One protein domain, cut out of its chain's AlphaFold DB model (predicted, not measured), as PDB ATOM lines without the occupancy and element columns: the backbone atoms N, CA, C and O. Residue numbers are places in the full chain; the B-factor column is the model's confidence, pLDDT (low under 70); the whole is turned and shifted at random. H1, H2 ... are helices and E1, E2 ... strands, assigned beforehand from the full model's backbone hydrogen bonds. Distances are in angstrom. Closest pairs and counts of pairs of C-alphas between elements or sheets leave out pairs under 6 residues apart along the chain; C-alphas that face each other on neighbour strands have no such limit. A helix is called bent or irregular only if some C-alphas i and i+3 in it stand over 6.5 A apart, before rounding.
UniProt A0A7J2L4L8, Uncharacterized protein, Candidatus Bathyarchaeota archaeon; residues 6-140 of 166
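AT A GLANCE: This is residues 6 to 140 of the 166 residues of an uncharacterized protein of Candidatus Bathyarchaeota archaeon (UniProt A0A7J2L4L8). A strongly twisted five-stranded sheet forms the core, with the long helices H6 and H7 packed on one face and H2 on the other. Short helices H1, H3 and H4 make a small cluster, while H8 packs on H6 and H5 on the first residues of H7. The printed part has 135 residues, in the order E1 H1 H2 E2 H3 E3 H4 H5 H6 E4 H7 H8 E5; the mixed sheet runs E3 E2 E1 E4 E5. The class is mixed, helices and strands; the whole is compact, with a radius of gyration of the C-alphas of 13.7 A and spans of 41 by 35 by 26 A.

IN THESE COORDINATES: E1, residues 6 to 10, begins at C-alpha 6 (532.908, 203.285, 854.316). H1 is residues 13 to 17, H2 residues 24 to 35, 16.3 A long, and E2 residues 40 to 45, 16.0 A. H3 is residues 48 to 51, E3 59 to 61, H4 65 to 68 and H5 77 to 80. H6, residues 84 to 101, is 26.4 A long and irregular: C-alphas 97 and 100 are 7.7 A apart. E4, residues 104 to 109, spans 16.4 A, and H7, residues 112 to 125, spans 19.2 A. H8 is residues 128 to 131; E5, residues 134 to 138, ends at C-alpha 138 (528.146, 198.692, 839.424).

HOW THE PARTS SIT: E1 is parallel to E2, with N 7 and O 41 at 2.9 A, and to E4, with N 8 and O 106 at 2.8 A. E4 is parallel to E5, with N 135 and O 105 at 2.9 A. E3 is antiparallel to E2, with N 44 and O 60 at 2.7 A. E1, H1 H2, E2 and E4, H7 H8, E5 are strand-helix-strand units, parallel neighbour strands joined through helices, each with a right-handed crossover. In these three layers, helices on both faces of a sheet, H2 runs along the strands over E2 and E1 at a height over the sheet of 9.8 A. On the opposite face H6 and H7 touch at Ala 88 and Ala 121, their closest C-alphas, 4.5 A apart, at a steep tilt of 66 degrees, the same way. H3 and H4 only graze the sheet. In H2 and H7 every O i to N i+4 pair is within hydrogen-bond range; H6 has 12 of 14, and H1 0 of 1 but 2 of 2 O i to N i+3 pairs.

THE WHOLE: The two C-alphas farthest apart, those of Gly 37 and Gly 82, are 42.4 A apart. The printed part has no cut, and no link is long. The mean pLDDT of the printed part is 95.9, and no printed residue is under 70.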
ATOM      1  N   LEU A   6     532.459 202.451 855.425       98.56
ATOM      2  CA  LEU A   6     532.908 203.285 854.316       98.56
ATOM      3  C   LEU A   6     532.010 203.085 853.099       98.56
ATOM      4  O   LEU A   6     531.712 201.954 852.716       98.56
ATOM      5  N   LEU A   7     531.651 204.186 852.443       98.75
ATOM      6  CA  LEU A   7     531.001 204.191 851.140       98.75
ATOM      7  C   LEU A   7     531.887 204.912 850.115       98.75
ATOM      8  O   LEU A   7     532.036 206.135 850.142       98.75
ATOM      9  N   LEU A   8     532.452 204.134 849.194       98.81
ATOM     10  CA  LEU A   8     533.230 204.612 848.060       98.81
ATOM     11  C   LEU A   8     532.327 204.876 846.854       98.81
ATOM     12  O   LEU A   8     531.565 204.010 846.418       98.81
ATOM     13  N   LEU A   9     532.451 206.079 846.309       98.25
ATOM     14  CA  LEU A   9     531.757 206.581 845.125       98.25
ATOM     15  C   LEU A   9     532.768 206.830 843.990       98.25
ATOM     16  O   LEU A   9     533.976 206.876 844.235       98.25
ATOM     17  N   PRO A  10     532.331 207.025 842.735       96.12
ATOM     18  CA  PRO A  10     533.219 207.583 841.721       96.12
ATOM     19  C   PRO A  10     533.623 209.015 842.106       96.12
ATOM     20  O   PRO A  10     532.840 209.761 842.715       96.12
ATOM     21  N   CYS A  11     534.829 209.422 841.708       94.12
ATOM     22  CA  CYS A  11     535.215 210.829 841.727       94.12
ATOM     23  C   CYS A  11     534.311 211.685 840.817       94.12
ATOM     24  O   CYS A  11     533.492 211.178 840.042       94.12
ATOM     25  N   ASN A  12     534.431 213.007 840.931       93.81
ATOM     26  CA  ASN A  12     533.706 213.963 840.098       93.81
ATOM     27  C   ASN A  12     534.535 215.238 839.873       93.81
ATOM     28  O   ASN A  12     535.569 215.417 840.514       93.81
ATOM     29  N   SER A  13     534.059 216.132 839.002       93.00
ATOM     30  CA  SER A  13     534.744 217.390 838.647       93.00
ATOM     31  C   SER A  13     534.965 218.350 839.825       93.00
ATOM     32  O   SER A  13     535.778 219.264 839.736       93.00
ATOM     33  N   GLY A  14     534.316 218.119 840.972       94.00
ATOM     34  CA  GLY A  14     534.632 218.781 842.238       94.00
ATOM     35  C   GLY A  14     536.080 218.582 842.704       94.00
ATOM     36  O   GLY A  14     536.579 219.395 843.479       94.00
ATOM     37  N   ALA A  15     536.794 217.578 842.176       93.31
ATOM     38  CA  ALA A  15     538.240 217.424 842.349       93.31
ATOM     39  C   ALA A  15     539.025 218.698 841.990       93.31
ATOM     40  O   ALA A  15     539.962 219.053 842.704       93.31
ATOM     41  N   ALA A  16     538.589 219.449 840.969       94.12
ATOM     42  CA  ALA A  16     539.259 220.667 840.509       94.12
ATOM     43  C   ALA A  16     539.450 221.697 841.632       94.12
ATOM     44  O   ALA A  16     540.425 222.443 841.649       94.12
ATOM     45  N   VAL A  17     538.533 221.693 842.596       94.50
ATOM     46  CA  VAL A  17     538.495 222.593 843.753       94.50
ATOM     47  C   VAL A  17     538.653 221.846 845.080       94.50
ATOM     48  O   VAL A  17     538.449 222.440 846.134       94.50
ATOM     49  N   GLY A  18     539.026 220.562 845.043       92.12
ATOM     50  CA  GLY A  18     539.248 219.739 846.233       92.12
ATOM     51  C   GLY A  18     537.980 219.456 847.041       92.12
ATOM     52  O   GLY A  18     538.062 219.300 848.255       92.12
ATOM     53  N   ASP A  19     536.813 219.421 846.393       95.44
ATOM     54  CA  ASP A  19     535.521 219.232 847.056       95.44
ATOM     55  C   ASP A  19     534.560 218.388 846.204       95.44
ATOM     56  O   ASP A  19     533.804 218.888 845.362       95.44
ATOM     57  N   TYR A  20     534.547 217.077 846.454       96.25
ATOM     58  CA  TYR A  20     533.626 216.157 845.796       96.25
ATOM     59  C   TYR A  20     532.158 216.395 846.163       96.25
ATOM     60  O   TYR A  20     531.292 215.967 845.395       96.25
ATOM     61  N   PHE A  21     531.835 217.086 847.267       97.25
ATOM     62  CA  PHE A  21     530.449 217.402 847.634       97.25
ATOM     63  C   PHE A  21     529.801 218.424 846.702       97.25
ATOM     64  O   PHE A  21     528.610 218.698 846.830       97.25
ATOM     65  N   ARG A  22     530.524 218.949 845.712       95.19
ATOM     66  CA  ARG A  22     529.913 219.682 844.597       95.19
ATOM     67  C   ARG A  22     529.198 218.756 843.612       95.19
ATOM     68  O   ARG A  22     528.231 219.169 842.974       95.19
ATOM     69  N   GLY A  23     529.615 217.493 843.528       95.44
ATOM     70  CA  GLY A  23     529.009 216.482 842.666       95.44
ATOM     71  C   GLY A  23     527.649 215.993 843.171       95.44
ATOM     72  O   GLY A  23     527.450 215.752 844.363       95.44
ATOM     73  N   GLN A  24     526.706 215.774 842.249       95.56
ATOM     74  CA  GLN A  24     525.334 215.358 842.573       95.56
ATOM     75  C   GLN A  24     525.278 214.082 843.430       95.56
ATOM     76  O   GLN A  24     524.582 214.057 844.443       95.56
ATOM     77  N   PHE A  25     526.015 213.031 843.059       97.19
ATOM     78  CA  PHE A  25     525.986 211.749 843.778       97.19
ATOM     79  C   PHE A  25     526.525 211.859 845.206       97.19
ATOM     80  O   PHE A  25     525.948 211.296 846.134       97.19
ATOM     81  N   TRP A  26     527.581 212.648 845.394       98.06
ATOM     82  CA  TRP A  26     528.166 212.921 846.703       98.06
ATOM     83  C   TRP A  26     527.228 213.739 847.589       98.06
ATOM     84  O   TRP A  26     527.054 213.412 848.762       98.06
ATOM     85  N   ARG A  27     526.551 214.749 847.027       98.00
ATOM     86  CA  ARG A  27     525.498 215.494 847.740       98.00
ATOM     87  C   ARG A  27     524.370 214.586 848.188       98.00
ATOM     88  O   ARG A  27     523.942 214.675 849.334       98.00
ATOM     89  N   VAL A  28     523.892 213.717 847.298       98.25
ATOM     90  CA  VAL A  28     522.832 212.752 847.616       98.25
ATOM     91  C   VAL A  28     523.269 211.850 848.766       98.25
ATOM     92  O   VAL A  28     522.533 211.734 849.745       98.25
ATOM     93  N   ALA A  29     524.466 211.263 848.684       98.31
ATOM     94  CA  ALA A  29     524.996 210.403 849.734       98.31
ATOM     95  C   ALA A  29     525.117 211.145 851.075       98.31
ATOM     96  O   ALA A  29     524.599 210.681 852.091       98.31
ATOM     97  N   ASN A  30     525.726 212.336 851.066       98.31
ATOM     98  CA  ASN A  30     525.937 213.142 852.266       98.31
ATOM     99  C   ASN A  30     524.617 213.563 852.924       98.31
ATOM    100  O   ASN A  30     524.443 213.416 854.132       98.31
ATOM    101  N   ASN A  31     523.661 214.042 852.128       98.12
ATOM    102  CA  ASN A  31     522.353 214.444 852.631       98.12
ATOM    103  C   ASN A  31     521.592 213.246 853.198       98.12
ATOM    104  O   ASN A  31     520.950 213.362 854.240       98.12
ATOM    105  N   ARG A  32     521.675 212.082 852.537       98.06
ATOM    106  CA  ARG A  32     520.961 210.885 852.977       98.06
ATOM    107  C   ARG A  32     521.523 210.321 854.281       98.06
ATOM    108  O   ARG A  32     520.723 210.066 855.176       98.06
ATOM    109  N   ARG A  33     522.850 210.174 854.417       96.50
ATOM    110  CA  ARG A  33     523.466 209.685 855.670       96.50
ATOM    111  C   ARG A  33     523.126 210.598 856.853       96.50
ATOM    112  O   ARG A  33     522.724 210.110 857.902       96.50
ATOM    113  N   ARG A  34     523.161 211.924 856.643       97.00
ATOM    114  CA  ARG A  34     522.807 212.927 857.662       97.00
ATOM    115  C   ARG A  34     521.338 212.847 858.058       97.00
ATOM    116  O   ARG A  34     521.034 212.847 859.241       97.00
ATOM    117  N   LYS A  35     520.430 212.733 857.081       97.12
ATOM    118  CA  LYS A  35     518.986 212.603 857.340       97.12
ATOM    119  C   LYS A  35     518.651 211.363 858.173       97.12
ATOM    120  O   LYS A  35     517.711 211.407 858.954       97.12
ATOM    121  N   LEU A  36     519.382 210.268 857.975       95.06
ATOM    122  CA  LEU A  36     519.189 209.032 858.735       95.06
ATOM    123  C   LEU A  36     519.982 208.995 860.049       95.06
ATOM    124  O   LEU A  36     519.816 208.042 860.800       95.06
ATOM    125  N   GLY A  37     520.829 209.992 860.328       92.81
ATOM    126  CA  GLY A  37     521.654 210.021 861.537       92.81
ATOM    127  C   GLY A  37     522.693 208.899 861.603       92.81
ATOM    128  O   GLY A  37     523.068 208.494 862.696       92.81
ATOM    129  N   VAL A  38     523.139 208.380 860.454       92.19
ATOM    130  CA  VAL A  38     524.082 207.253 860.398       92.19
ATOM    131  C   VAL A  38     525.496 207.715 860.093       92.19
ATOM    132  O   VAL A  38     525.727 208.528 859.191       92.19
ATOM    133  N   GLU A  39     526.450 207.155 860.827       92.25
ATOM    134  CA  GLU A  39     527.868 207.416 860.634       92.25
ATOM    135  C   GLU A  39     528.405 206.546 859.489       92.25
ATOM    136  O   GLU A  39     528.624 205.346 859.621       92.25
ATOM    137  N   ILE A  40     528.565 207.162 858.320       97.25
ATOM    138  CA  ILE A  40     529.146 206.532 857.131       97.25
ATOM    139  C   ILE A  40     530.259 207.446 856.661       97.25
ATOM    140  O   ILE A  40     529.953 208.572 856.277       97.25
ATOM    141  N   THR A  41     531.509 206.994 856.631       98.38
ATOM    142  CA  THR A  41     532.585 207.743 855.970       98.38
ATOM    143  C   THR A  41     532.387 207.684 854.461       98.38
ATOM    144  O   THR A  41     532.071 206.629 853.907       98.38
ATOM    145  N   LEU A  42     532.568 208.812 853.779       98.62
ATOM    146  CA  LEU A  42     532.546 208.863 852.316       98.62
ATOM    147  C   LEU A  42     533.967 208.881 851.753       98.62
ATOM    148  O   LEU A  42     534.884 209.444 852.348       98.62
ATOM    149  N   GLY A  43     534.146 208.275 850.584       98.50
ATOM    150  CA  GLY A  43     535.402 208.309 849.846       98.50
ATOM    151  C   GLY A  43     535.194 208.120 848.347       98.50
ATOM    152  O   GLY A  43     534.094 207.816 847.884       98.50
ATOM    153  N   ALA A  44     536.260 208.310 847.580       98.19
ATOM    154  CA  ALA A  44     536.297 208.136 846.139       98.19
ATOM    155  C   ALA A  44     537.208 206.973 845.749       98.19
ATOM    156  O   ALA A  44     538.267 206.784 846.346       98.19
ATOM    157  N   ILE A  45     536.836 206.274 844.677       98.06
ATOM    158  CA  ILE A  45     537.829 205.716 843.756       98.06
ATOM    159  C   ILE A  45     538.200 206.830 842.775       98.06
ATOM    160  O   ILE A  45     537.334 207.327 842.046       98.06
ATOM    161  N   ASP A  46     539.472 207.228 842.768       96.50
ATOM    162  CA  ASP A  46     539.984 208.298 841.917       96.50
ATOM    163  C   ASP A  46     541.317 207.915 841.263       96.50
ATOM    164  O   ASP A  46     542.228 207.375 841.884       96.50
ATOM    165  N   CYS A  47     541.435 208.215 839.975       95.12
ATOM    166  CA  CYS A  47     542.647 208.002 839.206       95.12
ATOM    167  C   CYS A  47     543.619 209.194 839.227       95.12
ATOM    168  O   CYS A  47     544.767 209.030 838.810       95.12
ATOM    169  N   ILE A  48     543.195 210.368 839.714       94.75
ATOM    170  CA  ILE A  48     544.035 211.570 839.832       94.75
ATOM    171  C   ILE A  48     545.286 211.310 840.687       94.75
ATOM    172  O   ILE A  48     546.381 211.557 840.171       94.75
ATOM    173  N   PRO A  49     545.201 210.754 841.915       95.75
ATOM    174  CA  PRO A  49     546.403 210.473 842.705       95.75
ATOM    175  C   PRO A  49     547.405 209.603 841.934       95.75
ATOM    176  O   PRO A  49     548.600 209.878 841.892       95.75
ATOM    177  N   VAL A  50     546.909 208.612 841.193       95.94
ATOM    178  CA  VAL A  50     547.756 207.669 840.454       95.94
ATOM    179  C   VAL A  50     548.437 208.308 839.246       95.94
ATOM    180  O   VAL A  50     549.637 208.125 839.034       95.94
ATOM    181  N   PHE A  51     547.682 209.023 838.411       94.12
ATOM    182  CA  PHE A  51     548.169 209.455 837.097       94.12
ATOM    183  C   PHE A  51     548.625 210.907 837.034       94.12
ATOM    184  O   PHE A  51     549.439 211.225 836.173       94.12
ATOM    185  N   ALA A  52     548.120 211.766 837.915       92.25
ATOM    186  CA  ALA A  52     548.532 213.161 838.000       92.25
ATOM    187  C   ALA A  52     549.538 213.411 839.130       92.25
ATOM    188  O   ALA A  52     550.409 214.263 838.972       92.25
ATOM    189  N   ARG A  53     549.447 212.668 840.244       92.19
ATOM    190  CA  ARG A  53     550.368 212.811 841.389       92.19
ATOM    191  C   ARG A  53     551.436 211.717 841.470       92.19
ATOM    192  O   ARG A  53     552.432 211.899 842.154       92.19
ATOM    193  N   GLY A  54     551.264 210.612 840.743       94.12
ATOM    194  CA  GLY A  54     552.219 209.502 840.745       94.12
ATOM    195  C   GLY A  54     552.140 208.611 841.986       94.12
ATOM    196  O   GLY A  54     553.044 207.810 842.203       94.12
ATOM    197  N   GLU A  55     551.071 208.721 842.773       96.88
ATOM    198  CA  GLU A  55     550.839 207.920 843.973       96.88
ATOM    199  C   GLU A  55     550.472 206.467 843.619       96.88
ATOM    200  O   GLU A  55     550.003 206.166 842.516       96.88
ATOM    201  N   ASP A  56     550.662 205.553 844.572       96.50
ATOM    202  CA  ASP A  56     550.254 204.145 844.454       96.50
ATOM    203  C   ASP A  56     549.026 203.834 845.325       96.50
ATOM    204  O   ASP A  56     548.924 202.796 845.975       96.50
ATOM    205  N   ASP A  57     548.095 204.785 845.359       97.94
ATOM    206  CA  ASP A  57     546.851 204.731 846.116       97.94
ATOM    207  C   ASP A  57     545.759 205.478 845.341       97.94
ATOM    208  O   ASP A  57     545.914 206.652 845.019       97.94
ATOM    209  N   ALA A  58     544.663 204.789 845.027       97.94
ATOM    210  CA  ALA A  58     543.528 205.339 844.284       97.94
ATOM    211  C   ALA A  58     542.279 205.577 845.154       97.94
ATOM    212  O   ALA A  58     541.204 205.853 844.618       97.94
ATOM    213  N   VAL A  59     542.385 205.425 846.476       98.50
ATOM    214  CA  VAL A  59     541.299 205.688 847.424       98.50
ATOM    215  C   VAL A  59     541.530 207.044 848.080       98.50
ATOM    216  O   VAL A  59     542.565 207.275 848.704       98.50
ATOM    217  N   VAL A  60     540.544 207.935 847.957       98.31
ATOM    218  CA  VAL A  60     540.579 209.286 848.536       98.31
ATOM    219  C   VAL A  60     539.402 209.443 849.486       98.31
ATOM    220  O   VAL A  60     538.255 209.478 849.048       98.31
ATOM    221  N   LEU A  61     539.657 209.520 850.790       98.38
ATOM    222  CA  LEU A  61     538.592 209.755 851.772       98.38
ATOM    223  C   LEU A  61     538.065 211.196 851.699       98.38
ATOM    224  O   LEU A  61     538.724 212.094 851.179       98.38
ATOM    225  N   GLU A  62     536.884 211.447 852.266       97.50
ATOM    226  CA  GLU A  62     536.297 212.792 852.326       97.50
ATOM    227  C   GLU A  62     537.166 213.821 853.070       97.50
ATOM    228  O   GLU A  62     537.048 215.018 852.831       97.50
ATOM    229  N   THR A  63     538.081 213.356 853.920       97.44
ATOM    230  CA  THR A  63     539.089 214.164 854.622       97.44
ATOM    231  C   THR A  63     540.385 214.357 853.820       97.44
ATOM    232  O   THR A  63     541.236 215.163 854.190       97.44
ATOM    233  N   GLU A  64     540.549 213.649 852.702       97.56
ATOM    234  CA  GLU A  64     541.774 213.598 851.896       97.56
ATOM    235  C   GLU A  64     541.629 214.311 850.538       97.56
ATOM    236  O   GLU A  64     542.528 214.239 849.700       97.56
ATOM    237  N   MET A  65     540.524 215.029 850.297       96.50
ATOM    238  CA  MET A  65     540.221 215.631 848.984       96.50
ATOM    239  C   MET A  65     541.268 216.651 848.498       96.50
ATOM    240  O   MET A  65     541.372 216.911 847.301       96.50
ATOM    241  N   HIS A  66     542.108 217.182 849.391       94.94
ATOM    242  CA  HIS A  66     543.249 218.027 849.026       94.94
ATOM    243  C   HIS A  66     544.232 217.329 848.063       94.94
ATOM    244  O   HIS A  66     544.866 218.001 847.251       94.94
ATOM    245  N   ARG A  67     544.321 215.987 848.087       94.81
ATOM    246  CA  ARG A  67     545.189 215.190 847.193       94.81
ATOM    247  C   ARG A  67     544.845 215.375 845.714       94.81
ATOM    248  O   ARG A  67     545.722 215.298 844.851       94.81
ATOM    249  N   VAL A  68     543.578 215.662 845.418       93.56
ATOM    250  CA  VAL A  68     543.073 215.788 844.043       93.56
ATOM    251  C   VAL A  68     542.860 217.231 843.590       93.56
ATOM    252  O   VAL A  68     542.520 217.451 842.430       93.56
ATOM    253  N   PHE A  69     543.110 218.209 844.469       94.56
ATOM    254  CA  PHE A  69     542.940 219.632 844.179       94.56
ATOM    255  C   PHE A  69     543.698 220.056 842.913       94.56
ATOM    256  O   PHE A  69     544.874 219.713 842.740       94.56
ATOM    257  N   GLY A  70     543.030 220.834 842.055       93.12
ATOM    258  CA  GLY A  70     543.594 221.380 840.820       93.12
ATOM    259  C   GLY A  70     543.473 220.476 839.589       93.12
ATOM    260  O   GLY A  70     543.971 220.850 838.529       93.12
ATOM    261  N   TYR A  71     542.814 219.317 839.691       91.69
ATOM    262  CA  TYR A  71     542.643 218.389 838.568       91.69
ATOM    263  C   TYR A  71     541.173 218.099 838.269       91.69
ATOM    264  O   TYR A  71     540.380 217.851 839.169       91.69
ATOM    265  N   ASP A  72     540.835 218.050 836.981       89.62
ATOM    266  CA  ASP A  72     539.553 217.554 836.476       89.62
ATOM    267  C   ASP A  72     539.830 216.517 835.384       89.62
ATOM    268  O   ASP A  72     540.080 216.842 834.219       89.62
ATOM    269  N   VAL A  73     539.905 215.246 835.782       83.44
ATOM    270  CA  VAL A  73     540.261 214.149 834.878       83.44
ATOM    271  C   VAL A  73     539.136 213.131 834.850       83.44
ATOM    272  O   VAL A  73     538.944 212.364 835.790       83.44
ATOM    273  N   PHE A  74     538.428 213.072 833.722       84.50
ATOM    274  CA  PHE A  74     537.421 212.040 833.510       84.50
ATOM    275  C   PHE A  74     538.076 210.680 833.181       84.50
ATOM    276  O   PHE A  74     538.857 210.587 832.226       84.50
ATOM    277  N   PRO A  75     537.744 209.598 833.907       83.12
ATOM    278  CA  PRO A  75     538.345 208.273 833.743       83.12
ATOM    279  C   PRO A  75     537.687 207.480 832.599       83.12
ATOM    280  O   PRO A  75     537.003 206.476 832.817       83.12
ATOM    281  N   SER A  76     537.868 207.922 831.350       87.50
ATOM    282  CA  SER A  76     537.363 207.176 830.187       87.50
ATOM    283  C   SER A  76     538.171 205.901 829.923       87.50
ATOM    284  O   SER A  76     539.354 205.808 830.260       87.50
ATOM    285  N   MET A  77     537.541 204.918 829.268       89.75
ATOM    286  CA  MET A  77     538.230 203.693 828.839       89.75
ATOM    287  C   MET A  77     539.428 203.998 827.935       89.75
ATOM    288  O   MET A  77     540.476 203.383 828.106       89.75
ATOM    289  N   ASP A  78     539.308 204.975 827.036       87.19
ATOM    290  CA  ASP A  78     540.399 205.356 826.133       87.19
ATOM    291  C   ASP A  78     541.582 205.959 826.891       87.19
ATOM    292  O   ASP A  78     542.728 205.578 826.660       87.19
ATOM    293  N   ARG A  79     541.315 206.836 827.870       85.94
ATOM    294  CA  ARG A  79     542.362 207.434 828.717       85.94
ATOM    295  C   ARG A  79     543.075 206.399 829.584       85.94
ATOM    296  O   ARG A  79     544.257 206.568 829.890       85.94
ATOM    297  N   LEU A  80     542.357 205.352 829.988       88.75
ATOM    298  CA  LEU A  80     542.859 204.293 830.861       88.75
ATOM    299  C   LEU A  80     543.313 203.037 830.110       88.75
ATOM    300  O   LEU A  80     543.754 202.070 830.742       88.75
ATOM    301  N   LYS A  81     543.289 203.049 828.772       88.06
ATOM    302  CA  LYS A  81     543.797 201.954 827.942       88.06
ATOM    303  C   LYS A  81     545.269 201.688 828.277       88.06
ATOM    304  O   LYS A  81     546.084 202.604 828.326       88.06
ATOM    305  N   GLY A  82     545.597 200.435 828.592       89.94
ATOM    306  CA  GLY A  82     546.936 200.029 829.049       89.94
ATOM    307  C   GLY A  82     547.306 200.456 830.481       89.94
ATOM    308  O   GLY A  82     548.323 200.010 831.001       89.94
ATOM    309  N   LYS A  83     546.481 201.268 831.156       93.69
ATOM    310  CA  LYS A  83     546.726 201.773 832.521       93.69
ATOM    311  C   LYS A  83     545.842 201.118 833.588       93.69
ATOM    312  O   LYS A  83     546.109 201.293 834.777       93.69
ATOM    313  N   LEU A  84     544.836 200.333 833.190       94.94
ATOM    314  CA  LEU A  84     543.902 199.659 834.106       94.94
ATOM    315  C   LEU A  84     544.602 198.798 835.162       94.94
ATOM    316  O   LEU A  84     544.212 198.847 836.320       94.94
ATOM    317  N   GLY A  85     545.658 198.061 834.803       96.56
ATOM    318  CA  GLY A  85     546.398 197.238 835.768       96.56
ATOM    319  C   GLY A  85     547.110 198.064 836.844       96.56
ATOM    320  O   GLY A  85     547.133 197.674 838.009       96.56
ATOM    321  N   ARG A  86     547.645 199.238 836.478       97.06
ATOM    322  CA  ARG A  86     548.231 200.177 837.446       97.06
ATOM    323  C   ARG A  86     547.155 200.755 838.361       97.06
ATOM    324  O   ARG A  86     547.353 200.771 839.568       97.06
ATOM    325  N   LEU A  87     546.016 201.167 837.802       97.69
ATOM    326  CA  LEU A  87     544.895 201.662 838.601       97.69
ATOM    327  C   LEU A  87     544.353 200.581 839.547       97.69
ATOM    328  O   LEU A  87     544.106 200.868 840.708       97.69
ATOM    329  N   ALA A  88     544.223 199.335 839.087       98.38
ATOM    330  CA  ALA A  88     543.762 198.213 839.901       98.38
ATOM    331  C   ALA A  88     544.676 197.949 841.110       98.38
ATOM    332  O   ALA A  88     544.181 197.756 842.219       98.38
ATOM    333  N   ARG A  89     546.002 197.992 840.919       98.50
ATOM    334  CA  ARG A  89     546.965 197.889 842.028       98.50
ATOM    335  C   ARG A  89     546.820 199.041 843.017       98.50
ATOM    336  O   ARG A  89     546.679 198.789 844.206       98.50
ATOM    337  N   ALA A  90     546.742 200.274 842.524       98.56
ATOM    338  CA  ALA A  90     546.563 201.444 843.380       98.56
ATOM    339  C   ALA A  90     545.224 201.424 844.148       98.56
ATOM    340  O   ALA A  90     545.170 201.823 845.309       98.56
ATOM    341  N   ILE A  91     544.140 200.911 843.548       98.75
ATOM    342  CA  ILE A  91     542.865 200.679 844.248       98.75
ATOM    343  C   ILE A  91     543.056 199.653 845.366       98.75
ATOM    344  O   ILE A  91     542.599 199.876 846.484       98.75
ATOM    345  N   ALA A  92     543.732 198.537 845.082       98.81
ATOM    346  CA  ALA A  92     543.984 197.505 846.080       98.81
ATOM    347  C   ALA A  92     544.826 198.038 847.248       98.81
ATOM    348  O   ALA A  92     544.472 197.817 848.403       98.81
ATOM    349  N   ASN A  93     545.885 198.791 846.956       98.75
ATOM    350  CA  ASN A  93     546.739 199.422 847.959       98.75
ATOM    351  C   ASN A  93     545.973 200.430 848.817       98.75
ATOM    352  O   ASN A  93     546.079 200.387 850.041       98.75
ATOM    353  N   GLY A  94     545.143 201.268 848.194       98.56
ATOM    354  CA  GLY A  94     544.262 202.182 848.910       98.56
ATOM    355  C   GLY A  94     543.317 201.449 849.852       98.56
ATOM    356  O   GLY A  94     543.259 201.761 851.036       98.56
ATOM    357  N   LEU A  95     542.643 200.404 849.366       98.75
ATOM    358  CA  LEU A  95     541.756 199.577 850.188       98.75
ATOM    359  C   LEU A  95     542.504 198.893 851.341       98.75
ATOM    360  O   LEU A  95     542.011 198.903 852.462       98.75
ATOM    361  N   MET A  96     543.701 198.348 851.106       98.56
ATOM    362  CA  MET A  96     544.529 197.753 852.164       98.56
ATOM    363  C   MET A  96     544.995 198.783 853.199       98.56
ATOM    364  O   MET A  96     545.057 198.466 854.383       98.56
ATOM    365  N   ARG A  97     545.283 200.024 852.784       98.25
ATOM    366  CA  ARG A  97     545.672 201.117 853.688       98.25
ATOM    367  C   ARG A  97     544.567 201.439 854.692       98.25
ATOM    368  O   ARG A  97     544.855 201.684 855.860       98.25
ATOM    369  N   ILE A  98     543.316 201.455 854.238       97.81
ATOM    370  CA  ILE A  98     542.184 201.926 855.045       97.81
ATOM    371  C   ILE A  98     541.378 200.808 855.721       97.81
ATOM    372  O   ILE A  98     540.584 201.098 856.611       97.81
ATOM    373  N   GLU A  99     541.560 199.539 855.338       97.50
ATOM    374  CA  GLU A  99     540.672 198.437 855.747       97.50
ATOM    375  C   GLU A  99     540.518 198.276 857.263       97.50
ATOM    376  O   GLU A  99     539.426 197.962 857.732       97.50
ATOM    377  N   LYS A 100     541.571 198.531 858.048       96.81
ATOM    378  CA  LYS A 100     541.550 198.362 859.514       96.81
ATOM    379  C   LYS A 100     540.597 199.332 860.216       96.81
ATOM    380  O   LYS A 100     540.149 199.064 861.332       96.81
ATOM    381  N   ASN A 101     540.274 200.440 859.556       97.38
ATOM    382  CA  ASN A 101     539.410 201.482 860.096       97.38
ATOM    383  C   ASN A 101     537.924 201.189 859.865       97.38
ATOM    384  O   ASN A 101     537.084 201.855 860.464       97.38
ATOM    385  N   PHE A 102     537.602 200.198 859.028       97.31
ATOM    386  CA  PHE A 102     536.239 199.918 858.597       97.31
ATOM    387  C   PHE A 102     535.886 198.438 858.746       97.31
ATOM    388  O   PHE A 102     536.658 197.536 858.404       97.31
ATOM    389  N   ASP A 103     534.673 198.194 859.222       96.38
ATOM    390  CA  ASP A 103     534.107 196.856 859.370       96.38
ATOM    391  C   ASP A 103     533.459 196.409 858.047       96.38
ATOM    392  O   ASP A 103     533.547 195.240 857.655       96.38
ATOM    393  N   LYS A 104     532.887 197.366 857.299       97.69
ATOM    394  CA  LYS A 104     532.352 197.172 855.944       97.69
ATOM    395  C   LYS A 104     532.726 198.308 854.997       97.69
ATOM    396  O   LYS A 104     532.741 199.478 855.372       97.69
ATOM    397  N   ILE A 105     532.985 197.944 853.740       98.69
ATOM    398  CA  ILE A 105     533.328 198.862 852.650       98.69
ATOM    399  C   ILE A 105     532.359 198.626 851.492       98.69
ATOM    400  O   ILE A 105     532.406 197.601 850.815       98.69
ATOM    401  N   TYR A 106     531.485 199.587 851.233       98.75
ATOM    402  CA  TYR A 106     530.612 199.587 850.066       98.75
ATOM    403  C   TYR A 106     531.292 200.353 848.940       98.75
ATOM    404  O   TYR A 106     531.742 201.475 849.144       98.75
ATOM    405  N   ILE A 107     531.359 199.773 847.745       98.75
ATOM    406  CA  ILE A 107     531.926 200.421 846.560       98.75
ATOM    407  C   ILE A 107     530.836 200.491 845.501       98.75
ATOM    408  O   ILE A 107     530.431 199.466 844.950       98.75
ATOM    409  N   LEU A 108     530.348 201.700 845.226       98.56
ATOM    410  CA  LEU A 108     529.312 201.953 844.234       98.56
ATOM    411  C   LEU A 108     529.926 202.732 843.080       98.56
ATOM    412  O   LEU A 108     530.398 203.850 843.269       98.56
ATOM    413  N   LEU A 109     529.895 202.167 841.876       97.75
ATOM    414  CA  LEU A 109     530.451 202.812 840.687       97.75
ATOM    415  C   LEU A 109     529.425 202.881 839.559       97.75
ATOM    416  O   LEU A 109     528.567 202.011 839.417       97.75
ATOM    417  N   ASN A 110     529.546 203.907 838.719       95.62
ATOM    418  CA  ASN A 110     528.800 204.023 837.464       95.62
ATOM    419  C   ASN A 110     529.687 204.279 836.238       95.62
ATOM    420  O   ASN A 110     529.187 204.340 835.113       95.62
ATOM    421  N   VAL A 111     531.003 204.396 836.444       93.69
ATOM    422  CA  VAL A 111     531.990 204.575 835.379       93.69
ATOM    423  C   VAL A 111     532.672 203.245 835.077       93.69
ATOM    424  O   VAL A 111     533.320 202.658 835.943       93.69
ATOM    425  N   LYS A 112     532.552 202.785 833.825       94.81
ATOM    426  CA  LYS A 112     533.036 201.472 833.372       94.81
ATOM    427  C   LYS A 112     534.513 201.222 833.686       94.81
ATOM    428  O   LYS A 112     534.859 200.136 834.135       94.81
ATOM    429  N   ALA A 113     535.378 202.211 833.464       94.69
ATOM    430  CA  ALA A 113     536.812 202.030 833.673       94.69
ATOM    431  C   ALA A 113     537.164 201.814 835.153       94.69
ATOM    432  O   ALA A 113     538.001 200.969 835.464       94.69
ATOM    433  N   TYR A 114     536.479 202.518 836.060       96.38
ATOM    434  CA  TYR A 114     536.605 202.276 837.496       96.38
ATOM    435  C   TYR A 114     536.055 200.914 837.882       96.38
ATOM    436  O   TYR A 114     536.735 200.195 838.597       96.38
ATOM    437  N   ALA A 115     534.889 200.523 837.363       97.19
ATOM    438  CA  ALA A 115     534.320 199.212 837.656       97.19
ATOM    439  C   ALA A 115     535.287 198.077 837.286       97.19
ATOM    440  O   ALA A 115     535.611 197.255 838.135       97.19
ATOM    441  N   ILE A 116     535.843 198.104 836.069       97.31
ATOM    442  CA  ILE A 116     536.817 197.101 835.615       97.31
ATOM    443  C   ILE A 116     538.083 197.122 836.483       97.31
ATOM    444  O   ILE A 116     538.566 196.071 836.899       97.31
ATOM    445  N   ALA A 117     538.639 198.301 836.778       97.94
ATOM    446  CA  ALA A 117     539.838 198.398 837.610       97.94
ATOM    447  C   ALA A 117     539.588 197.907 839.048       97.94
ATOM    448  O   ALA A 117     540.442 197.229 839.614       97.94
ATOM    449  N   THR A 118     538.418 198.193 839.621       98.50
ATOM    450  CA  THR A 118     538.001 197.711 840.942       98.50
ATOM    451  C   THR A 118     537.786 196.199 840.953       98.50
ATOM    452  O   THR A 118     538.249 195.541 841.877       98.50
ATOM    453  N   GLU A 119     537.157 195.617 839.931       98.31
ATOM    454  CA  GLU A 119     537.026 194.157 839.810       98.31
ATOM    455  C   GLU A 119     538.397 193.480 839.733       98.31
ATOM    456  O   GLU A 119     538.645 192.495 840.429       98.31
ATOM    457  N   LEU A 120     539.322 194.039 838.946       98.31
ATOM    458  CA  LEU A 120     540.701 193.557 838.881       98.31
ATOM    459  C   LEU A 120     541.414 193.684 840.234       98.31
ATOM    460  O   LEU A 120     542.122 192.753 840.618       98.31
ATOM    461  N   ALA A 121     541.218 194.800 840.947       98.56
ATOM    462  CA  ALA A 121     541.745 195.042 842.291       98.56
ATOM    463  C   ALA A 121     541.286 193.951 843.261       98.56
ATOM    464  O   ALA A 121     542.105 193.257 843.871       98.56
ATOM    465  N   ILE A 122     539.965 193.770 843.339       98.50
ATOM    466  CA  ILE A 122     539.326 192.793 844.207       98.50
ATOM    467  C   ILE A 122     539.827 191.405 843.847       98.50
ATOM    468  O   ILE A 122     540.389 190.750 844.707       98.50
ATOM    469  N   ASN A 123     539.708 190.959 842.602       98.12
ATOM    470  CA  ASN A 123     539.975 189.563 842.266       98.12
ATOM    471  C   ASN A 123     541.454 189.180 842.415       98.12
ATOM    472  O   ASN A 123     541.743 188.129 842.992       98.12
ATOM    473  N   ASN A 124     542.374 190.048 841.988       98.06
ATOM    474  CA  ASN A 124     543.776 189.664 841.795       98.06
ATOM    475  C   ASN A 124     544.733 190.146 842.888       98.06
ATOM    476  O   ASN A 124     545.781 189.537 843.067       98.06
ATOM    477  N   PHE A 125     544.409 191.229 843.599       98.06
ATOM    478  CA  PHE A 125     545.380 191.897 844.475       98.06
ATOM    479  C   PHE A 125     544.956 191.923 845.943       98.06
ATOM    480  O   PHE A 125     545.815 191.950 846.820       98.06
ATOM    481  N   LEU A 126     543.652 191.875 846.240       98.19
ATOM    482  CA  LEU A 126     543.193 191.909 847.628       98.19
ATOM    483  C   LEU A 126     543.289 190.543 848.329       98.19
ATOM    484  O   LEU A 126     542.856 189.519 847.777       98.19
ATOM    485  N   PRO A 127     543.761 190.508 849.589       97.94
ATOM    486  CA  PRO A 127     543.703 189.310 850.411       97.94
ATOM    487  C   PRO A 127     542.258 188.997 850.835       97.94
ATOM    488  O   PRO A 127     541.384 189.866 850.880       97.94
ATOM    489  N   LYS A 128     541.999 187.728 851.183       97.75
ATOM    490  CA  LYS A 128     540.650 187.220 851.502       97.75
ATOM    491  C   LYS A 128     539.941 188.012 852.609       97.75
ATOM    492  O   LYS A 128     538.751 188.279 852.478       97.75
ATOM    493  N   HIS A 129     540.655 188.408 853.663       97.50
ATOM    494  CA  HIS A 129     540.057 189.134 854.787       97.50
ATOM    495  C   HIS A 129     539.547 190.528 854.383       97.50
ATOM    496  O   HIS A 129     538.472 190.926 854.817       97.50
ATOM    497  N   VAL A 130     540.249 191.239 853.489       98.06
ATOM    498  CA  VAL A 130     539.776 192.533 852.959       98.06
ATOM    499  C   VAL A 130     538.596 192.323 852.013       98.06
ATOM    500  O   VAL A 130     537.593 193.024 852.119       98.06
ATOM    501  N   LYS A 131     538.662 191.310 851.135       97.88
ATOM    502  CA  LYS A 131     537.567 190.961 850.206       97.88
ATOM    503  C   LYS A 131     536.230 190.762 850.930       97.88
ATOM    504  O   LYS A 131     535.208 191.244 850.461       97.88
ATOM    505  N   GLN A 132     536.235 190.100 852.087       97.81
ATOM    506  CA  GLN A 132     535.029 189.823 852.884       97.81
ATOM    507  C   GLN A 132     534.364 191.077 853.482       97.81
ATOM    508  O   GLN A 132     533.181 191.050 853.847       97.81
ATOM    509  N   LYS A 133     535.098 192.191 853.575       97.94
ATOM    510  CA  LYS A 133     534.554 193.487 853.999       97.94
ATOM    511  C   LYS A 133     533.848 194.226 852.860       97.94
ATOM    512  O   LYS A 133     533.069 195.134 853.140       97.94
ATOM    513  N   ILE A 134     534.110 193.858 851.604       98.56
ATOM    514  CA  ILE A 134     533.702 194.635 850.433       98.56
ATOM    515  C   ILE A 134     532.341 194.186 849.898       98.56
ATOM    516  O   ILE A 134     532.115 193.008 849.629       98.56
ATOM    517  N   VAL A 135     531.463 195.158 849.658       98.44
ATOM    518  CA  VAL A 135     530.250 195.009 848.848       98.44
ATOM    519  C   VAL A 135     530.403 195.896 847.616       98.44
ATOM    520  O   VAL A 135     530.321 197.120 847.710       98.44
ATOM    521  N   PHE A 136     530.639 195.286 846.455       98.62
ATOM    522  CA  PHE A 136     530.824 196.007 845.195       98.62
ATOM    523  C   PHE A 136     529.550 195.976 844.343       98.62
ATOM    524  O   PHE A 136     528.966 194.912 844.132       98.62
ATOM    525  N   ARG A 137     529.105 197.142 843.857       98.25
ATOM    526  CA  ARG A 137     527.933 197.288 842.980       98.25
ATOM    527  C   ARG A 137     528.244 198.270 841.849       98.25
ATOM    528  O   ARG A 137     528.711 199.384 842.089       98.25
ATOM    529  N   TYR A 138     527.933 197.878 840.618       97.19
ATOM    530  CA  TYR A 138     528.146 198.692 839.424       97.19
ATOM    531  C   TYR A 138     526.836 198.910 838.659       97.19
ATOM    532  O   TYR A 138     526.105 197.956 838.400       97.19
ATOM    533  N   VAL A 139     526.548 200.163 838.287       94.38
ATOM    534  CA  VAL A 139     525.401 200.537 837.438       94.38
ATOM    535  C   VAL A 139     525.901 201.363 836.250       94.38
ATOM    536  O   VAL A 139     526.256 202.528 836.430       94.38
ATOM    537  N   PRO A 140     525.936 200.812 835.028       91.06
ATOM    538  CA  PRO A 140     526.512 201.496 833.873       91.06
ATOM    539  C   PRO A 140     525.700 202.733 833.470       91.06
ATOM    540  O   PRO A 140     524.534 202.614 833.105       91.06
TER     541      PRO A 140